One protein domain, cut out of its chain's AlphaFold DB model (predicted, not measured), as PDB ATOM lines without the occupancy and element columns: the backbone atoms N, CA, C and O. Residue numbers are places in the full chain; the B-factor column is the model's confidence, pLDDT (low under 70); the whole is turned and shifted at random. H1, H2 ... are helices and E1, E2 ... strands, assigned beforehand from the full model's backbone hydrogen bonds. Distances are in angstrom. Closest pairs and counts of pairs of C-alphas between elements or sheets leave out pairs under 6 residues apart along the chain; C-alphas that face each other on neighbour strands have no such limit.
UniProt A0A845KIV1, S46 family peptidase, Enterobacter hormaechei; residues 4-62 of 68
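AT A GLANCE: This is residues 4 to 62 of the 68 residues of the protein "S46 family peptidase" of Enterobacter hormaechei (UniProt A0A845KIV1). What shape? A narrow antiparallel sheet, E1, E2, E3 in order, separates H1 from H2 and H3. What parts? The 59 printed residues include E1, E2, H1, E3, H2, H3 in turn, class mixed. The whole is only just loose, close to extended, with radius of gyration of the C-alphas 15.2 A and spans 44 by 27 by 15 A.

IN THESE COORDINATES: Which strands? E1 is residues 4 to 6, from C-alpha 4 at (352.989, 266.235, 176.495), E2 12 to 19, and E3 37 to 41. Which helices? H1 is residues 21 to 27, H2 42 to 51, and H3 56 to 61, ending at C-alpha (336.280, 261.283, 175.656).

HOW THE PARTS SIT: Which strands pair? Within hydrogen-bond range are N 5 and O 14, 2.8 A, in hairpin E1 and E2, and N 17 and O 38, 3.0 A, between E2 and E3. And helices? H2 is on the sheet, with every O i to N i+4 pair within range; H1 has 0 of 3, with 2 of 4 at i+3, and H3 0 of 2, with 3 of 3.

THE WHOLE: How large? The farthest C-alphas, of Ala 29 and Tyr 57, are 44.2 A apart. Any cut? The printed part has no cut, and no printed residue is under 70.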
ATOM      1  N   PRO A   4     353.865 265.399 177.306       98.06
ATOM      2  CA  PRO A   4     352.989 266.235 176.495       98.06
ATOM      3  C   PRO A   4     353.712 267.512 176.051       98.06
ATOM      4  O   PRO A   4     354.382 268.168 176.848       98.06
ATOM      5  N   ILE A   5     353.552 267.886 174.782       98.19
ATOM      6  CA  ILE A   5     353.958 269.194 174.260       98.19
ATOM      7  C   ILE A   5     352.726 270.080 174.214       98.19
ATOM      8  O   ILE A   5     351.748 269.762 173.536       98.19
ATOM      9  N   ILE A   6     352.799 271.194 174.932       97.75
ATOM     10  CA  ILE A   6     351.682 272.097 175.181       97.75
ATOM     11  C   ILE A   6     351.955 273.456 174.525       97.75
ATOM     12  O   ILE A   6     353.082 273.950 174.562       97.75
ATOM     13  N   ASN A   7     350.939 274.062 173.908       96.44
ATOM     14  CA  ASN A   7     351.053 275.412 173.347       96.44
ATOM     15  C   ASN A   7     350.833 276.509 174.413       96.44
ATOM     16  O   ASN A   7     350.491 276.230 175.558       96.44
ATOM     17  N   GLY A   8     350.964 277.786 174.034       97.06
ATOM     18  CA  GLY A   8     350.791 278.919 174.960       97.06
ATOM     19  C   GLY A   8     349.395 279.082 175.592       97.06
ATOM     20  O   GLY A   8     349.208 280.006 176.374       97.06
ATOM     21  N   ARG A   9     348.412 278.235 175.252       95.25
ATOM     22  CA  ARG A   9     347.062 278.204 175.846       95.25
ATOM     23  C   ARG A   9     346.808 276.988 176.740       95.25
ATOM     24  O   ARG A   9     345.700 276.845 177.238       95.25
ATOM     25  N   GLY A  10     347.791 276.111 176.938       96.31
ATOM     26  CA  GLY A  10     347.579 274.890 177.720       96.31
ATOM     27  C   GLY A  10     347.035 273.703 176.912       96.31
ATOM     28  O   GLY A  10     346.699 272.683 177.502       96.31
ATOM     29  N   GLU A  11     346.964 273.793 175.580       97.25
ATOM     30  CA  GLU A  11     346.418 272.728 174.722       97.25
ATOM     31  C   GLU A  11     347.523 271.778 174.226       97.25
ATOM     32  O   GLU A  11     348.613 272.226 173.844       97.25
ATOM     33  N   LEU A  12     347.228 270.476 174.170       97.75
ATOM     34  CA  LEU A  12     348.132 269.446 173.650       97.75
ATOM     35  C   LEU A  12     348.329 269.594 172.135       97.75
ATOM     36  O   LEU A  12     347.369 269.544 171.372       97.75
ATOM     37  N   VAL A  13     349.583 269.730 171.695       97.69
ATOM     38  CA  VAL A  13     349.957 269.848 170.270       97.69
ATOM     39  C   VAL A  13     350.913 268.757 169.792       97.69
ATOM     40  O   VAL A  13     351.048 268.538 168.589       97.69
ATOM     41  N   GLY A  14     351.546 268.025 170.707       98.25
ATOM     42  CA  GLY A  14     352.401 266.902 170.345       98.25
ATOM     43  C   GLY A  14     352.770 266.021 171.526       98.25
ATOM     44  O   GLY A  14     352.499 266.352 172.679       98.25
ATOM     45  N   LEU A  15     353.410 264.896 171.227       98.38
ATOM     46  CA  LEU A  15     353.880 263.928 172.210       98.38
ATOM     47  C   LEU A  15     355.368 263.656 171.976       98.38
ATOM     48  O   LEU A  15     355.762 263.170 170.915       98.38
ATOM     49  N   ASN A  16     356.200 263.991 172.960       98.44
ATOM     50  CA  ASN A  16     357.642 263.793 172.881       98.44
ATOM     51  C   ASN A  16     357.994 262.303 172.948       98.44
ATOM     52  O   ASN A  16     357.580 261.619 173.892       98.44
ATOM     53  N   PHE A  17     358.817 261.817 172.021       98.38
ATOM     54  CA  PHE A  17     359.240 260.415 172.026       98.38
ATOM     55  C   PHE A  17     360.756 260.223 172.002       98.38
ATOM     56  O   PHE A  17     361.219 259.262 172.615       98.38
ATOM     57  N   ASP A  18     361.519 261.132 171.388       98.06
ATOM     58  CA  ASP A  18     362.971 260.973 171.253       98.06
ATOM     59  C   ASP A  18     363.711 262.320 171.162       98.06
ATOM     60  O   ASP A  18     363.126 263.391 171.328       98.06
ATOM     61  N   ARG A  19     365.019 262.277 170.916       97.75
ATOM     62  CA  ARG A  19     365.898 263.416 170.657       97.75
ATOM     63  C   ARG A  19     366.688 263.177 169.371       97.75
ATOM     64  O   ARG A  19     366.896 262.044 168.952       97.75
ATOM     65  N   THR A  20     367.150 264.244 168.720       97.94
ATOM     66  CA  THR A  20     367.986 264.083 167.518       97.94
ATOM     67  C   THR A  20     369.336 263.453 167.862       97.94
ATOM     68  O   THR A  20     369.829 263.596 168.979       97.94
ATOM     69  N   TRP A  21     369.996 262.834 166.879       97.00
ATOM     70  CA  TRP A  21     371.350 262.279 167.036       97.00
ATOM     71  C   TRP A  21     372.341 263.265 167.685       97.00
ATOM     72  O   TRP A  21     373.090 262.907 168.592       97.00
ATOM     73  N   ARG A  22     372.300 264.536 167.262       95.06
ATOM     74  CA  ARG A  22     373.164 265.607 167.792       95.06
ATOM     75  C   ARG A  22     372.844 266.005 169.237       95.06
ATOM     76  O   ARG A  22     373.629 266.707 169.858       95.06
ATOM     77  N   SER A  23     371.713 265.554 169.769       96.00
ATOM     78  CA  SER A  23     371.252 265.841 171.130       96.00
ATOM     79  C   SER A  23     371.620 264.748 172.131       96.00
ATOM     80  O   SER A  23     371.270 264.863 173.302       96.00
ATOM     81  N   THR A  24     372.296 263.679 171.706       95.81
ATOM     82  CA  THR A  24     372.677 262.552 172.579       95.81
ATOM     83  C   THR A  24     373.538 262.985 173.768       95.81
ATOM     84  O   THR A  24     373.416 262.411 174.843       95.81
ATOM     85  N   MET A  25     374.339 264.044 173.613       96.12
ATOM     86  CA  MET A  25     375.175 264.602 174.684       96.12
ATOM     87  C   MET A  25     374.428 265.488 175.696       96.12
ATOM     88  O   MET A  25     375.038 265.911 176.675       96.12
ATOM     89  N   SER A  26     373.146 265.806 175.464       94.94
ATOM     90  CA  SER A  26     372.422 266.848 176.221       94.94
ATOM     91  C   SER A  26     372.275 266.571 177.718       94.94
ATOM     92  O   SER A  26     372.023 267.503 178.475       94.94
ATOM     93  N   ASP A  27     372.498 265.330 178.152       96.12
ATOM     94  CA  ASP A  27     372.520 264.958 179.570       96.12
ATOM     95  C   ASP A  27     373.801 265.443 180.291       96.12
ATOM     96  O   ASP A  27     373.825 265.524 181.515       96.12
ATOM     97  N   VAL A  28     374.858 265.788 179.541       97.06
ATOM     98  CA  VAL A  28     376.147 266.294 180.054       97.06
ATOM     99  C   VAL A  28     376.385 267.748 179.644       97.06
ATOM    100  O   VAL A  28     376.798 268.560 180.469       97.06
ATOM    101  N   ALA A  29     376.135 268.088 178.376       96.56
ATOM    102  CA  ALA A  29     376.309 269.435 177.843       96.56
ATOM    103  C   ALA A  29     375.158 269.786 176.898       96.56
ATOM    104  O   ALA A  29     374.968 269.152 175.859       96.56
ATOM    105  N   PHE A  30     374.390 270.812 177.256       97.44
ATOM    106  CA  PHE A  30     373.295 271.310 176.433       97.44
ATOM    107  C   PHE A  30     373.778 272.434 175.512       97.44
ATOM    108  O   PHE A  30     374.373 273.405 175.971       97.44
ATOM    109  N   ASP A  31     373.475 272.311 174.220       97.56
ATOM    110  CA  ASP A  31     373.721 273.342 173.209       97.56
ATOM    111  C   ASP A  31     372.411 273.647 172.476       97.56
ATOM    112  O   ASP A  31     371.868 272.813 171.742       97.56
ATOM    113  N   GLU A  32     371.906 274.864 172.667       96.94
ATOM    114  CA  GLU A  32     370.648 275.346 172.098       96.94
ATOM    115  C   GLU A  32     370.637 275.413 170.566       96.94
ATOM    116  O   GLU A  32     369.567 275.518 169.965       96.94
ATOM    117  N   THR A  33     371.783 275.327 169.897       97.56
ATOM    118  CA  THR A  33     371.864 275.352 168.433       97.56
ATOM    119  C   THR A  33     371.665 273.967 167.813       97.56
ATOM    120  O   THR A  33     371.192 273.873 166.679       97.56
ATOM    121  N   ILE A  34     371.935 272.883 168.557       97.06
ATOM    122  CA  ILE A  34     371.872 271.502 168.039       97.06
ATOM    123  C   ILE A  34     370.945 270.565 168.819       97.06
ATOM    124  O   ILE A  34     370.446 269.596 168.239       97.06
ATOM    125  N   CYS A  35     370.680 270.842 170.097       98.25
ATOM    126  CA  CYS A  35     369.860 269.979 170.941       98.25
ATOM    127  C   CYS A  35     368.370 270.188 170.632       98.25
ATOM    128  O   CYS A  35     367.810 271.258 170.871       98.25
ATOM    129  N   ARG A  36     367.711 269.179 170.058       98.12
ATOM    130  CA  ARG A  36     366.304 269.207 169.637       98.12
ATOM    131  C   ARG A  36     365.602 267.911 170.016       98.12
ATOM    132  O   ARG A  36     366.115 266.810 169.806       98.12
ATOM    133  N   ASN A  37     364.385 268.072 170.508       97.62
ATOM    134  CA  ASN A  37     363.477 266.982 170.825       97.62
ATOM    135  C   ASN A  37     362.757 266.545 169.541       97.62
ATOM    136  O   ASN A  37     362.524 267.366 168.652       97.62
ATOM    137  N   ILE A  38     362.364 265.278 169.464       98.31
ATOM    138  CA  ILE A  38     361.524 264.740 168.397       98.31
ATOM    139  C   ILE A  38     360.183 264.345 169.007       98.31
ATOM    140  O   ILE A  38     360.101 263.613 169.998       98.31
ATOM    141  N   ALA A  39     359.117 264.838 168.391       98.44
ATOM    142  CA  ALA A  39     357.759 264.620 168.842       98.44
ATOM    143  C   ALA A  39     356.848 264.251 167.683       98.44
ATOM    144  O   ALA A  39     357.052 264.692 166.551       98.44
ATOM    145  N   VAL A  40     355.823 263.463 167.987       98.56
ATOM    146  CA  VAL A  40     354.722 263.224 167.061       98.56
ATOM    147  C   VAL A  40     353.692 264.337 167.215       98.56
ATOM    148  O   VAL A  40     353.361 264.746 168.329       98.56
ATOM    149  N   ASP A  41     353.199 264.844 166.091       98.56
ATOM    150  CA  ASP A  41     352.120 265.826 166.066       98.56
ATOM    151  C   ASP A  41     350.817 265.183 166.559       98.56
ATOM    152  O   ASP A  41     350.457 264.085 166.120       98.56
ATOM    153  N   VAL A  42     350.080 265.868 167.440       97.94
ATOM    154  CA  VAL A  42     348.816 265.339 167.981       97.94
ATOM    155  C   VAL A  42     347.809 265.021 166.872       97.94
ATOM    156  O   VAL A  42     347.060 264.054 166.975       97.94
ATOM    157  N   ARG A  43     347.832 265.754 165.752       97.50
ATOM    158  CA  ARG A  43     346.960 265.496 164.597       97.50
ATOM    159  C   ARG A  43     347.260 264.148 163.955       97.50
ATOM    160  O   ARG A  43     346.334 263.486 163.501       97.50
ATOM    161  N   TYR A  44     348.527 263.732 163.929       98.50
ATOM    162  CA  TYR A  44     348.902 262.419 163.406       98.50
ATOM    163  C   TYR A  44     348.483 261.299 164.361       98.50
ATOM    164  O   TYR A  44     347.973 260.278 163.909       98.50
ATOM    165  N   VAL A  45     348.599 261.514 165.676       98.38
ATOM    166  CA  VAL A  45     348.079 260.573 166.685       98.38
ATOM    167  C   VAL A  45     346.572 260.366 166.500       98.38
ATOM    168  O   VAL A  45     346.118 259.232 166.368       98.38
ATOM    169  N   LEU A  46     345.806 261.457 166.409       97.81
ATOM    170  CA  LEU A  46     344.360 261.404 166.179       97.81
ATOM    171  C   LEU A  46     344.022 260.750 164.831       97.81
ATOM    172  O   LEU A  46     343.137 259.904 164.767       97.81
ATOM    173  N   PHE A  47     344.756 261.077 163.764       98.06
ATOM    174  CA  PHE A  47     344.590 260.437 162.458       98.06
ATOM    175  C   PHE A  47     344.755 258.916 162.536       98.06
ATOM    176  O   PHE A  47     343.942 258.193 161.969       98.06
ATOM    177  N   VAL A  48     345.774 258.423 163.242       98.44
ATOM    178  CA  VAL A  48     346.003 256.980 163.404       98.44
ATOM    179  C   VAL A  48     344.875 256.336 164.212       98.44
ATOM    180  O   VAL A  48     344.378 255.287 163.805       98.44
ATOM    181  N   ILE A  49     344.424 256.968 165.303       98.31
ATOM    182  CA  ILE A  49     343.292 256.487 166.115       98.31
ATOM    183  C   ILE A  49     342.025 256.319 165.258       98.31
ATOM    184  O   ILE A  49     341.386 255.268 165.310       98.31
ATOM    185  N   ASP A  50     341.695 257.326 164.445       97.50
ATOM    186  CA  ASP A  50     340.507 257.343 163.581       97.50
ATOM    187  C   ASP A  50     340.647 256.377 162.394       97.50
ATOM    188  O   ASP A  50     339.857 255.451 162.219       97.50
ATOM    189  N   ARG A  51     341.686 256.568 161.574       97.50
ATOM    190  CA  ARG A  51     341.785 255.960 160.237       97.50
ATOM    191  C   ARG A  51     342.393 254.574 160.214       97.50
ATOM    192  O   ARG A  51     342.169 253.850 159.249       97.50
ATOM    193  N   ILE A  52     343.173 254.222 161.229       97.81
ATOM    194  CA  ILE A  52     343.855 252.926 161.305       97.81
ATOM    195  C   ILE A  52     343.289 252.108 162.464       97.81
ATOM    196  O   ILE A  52     342.987 250.932 162.293       97.81
ATOM    197  N   GLY A  53     343.115 252.731 163.631       97.38
ATOM    198  CA  GLY A  53     342.642 252.061 164.840       97.38
ATOM    199  C   GLY A  53     341.135 251.804 164.883       97.38
ATOM    200  O   GLY A  53     340.698 250.986 165.688       97.38
ATOM    201  N   GLY A  54     340.333 252.498 164.065       96.81
ATOM    202  CA  GLY A  54     338.869 252.404 164.112       96.81
ATOM    203  C   GLY A  54     338.278 252.808 165.472       96.81
ATOM    204  O   GLY A  54     337.163 252.413 165.807       96.81
ATOM    205  N   ALA A  55     339.022 253.575 166.273       97.88
ATOM    206  CA  ALA A  55     338.712 253.871 167.670       97.88
ATOM    207  C   ALA A  55     338.144 255.289 167.842       97.88
ATOM    208  O   ALA A  55     338.515 256.028 168.752       97.88
ATOM    209  N   GLY A  56     337.216 255.676 166.961       94.94
ATOM    210  CA  GLY A  56     336.612 257.013 166.957       94.94
ATOM    211  C   GLY A  56     335.826 257.363 168.229       94.94
ATOM    212  O   GLY A  56     335.650 258.541 168.525       94.94
ATOM    213  N   TYR A  57     335.403 256.368 169.021       97.31
ATOM    214  CA  TYR A  57     334.739 256.598 170.311       97.31
ATOM    215  C   TYR A  57     335.621 257.383 171.293       97.31
ATOM    216  O   TYR A  57     335.097 258.188 172.060       97.31
ATOM    217  N   LEU A  58     336.950 257.244 171.199       98.19
ATOM    218  CA  LEU A  58     337.903 257.985 172.028       98.19
ATOM    219  C   LEU A  58     337.820 259.498 171.805       98.19
ATOM    220  O   LEU A  58     338.183 260.269 172.684       98.19
ATOM    221  N   PHE A  59     337.320 259.958 170.656       96.75
ATOM    222  CA  PHE A  59     337.169 261.392 170.409       96.75
ATOM    223  C   PHE A  59     336.024 261.985 171.236       96.75
ATOM    224  O   PHE A  59     336.058 263.171 171.541       96.75
ATOM    225  N   GLY A  60     335.036 261.173 171.632       97.25
ATOM    226  CA  GLY A  60     333.984 261.586 172.565       97.25
ATOM    227  C   GLY A  60     334.472 261.736 174.010       97.25
ATOM    228  O   GLY A  60     333.792 262.367 174.813       97.25
ATOM    229  N   GLU A  61     335.644 261.185 174.335       97.94
ATOM    230  CA  GLU A  61     336.280 261.283 175.656       97.94
ATOM    231  C   GLU A  61     337.238 262.484 175.765       97.94
ATOM    232  O   GLU A  61     337.723 262.795 176.852       97.94
ATOM    233  N   MET A  62     337.528 263.162 174.649       97.38
ATOM    234  CA  MET A  62     338.495 264.259 174.573       97.38
ATOM    235  C   MET A  62     337.802 265.617 174.434       97.38
ATOM    236  O   MET A  62     336.791 265.746 173.744       97.38
TER     237      MET A  62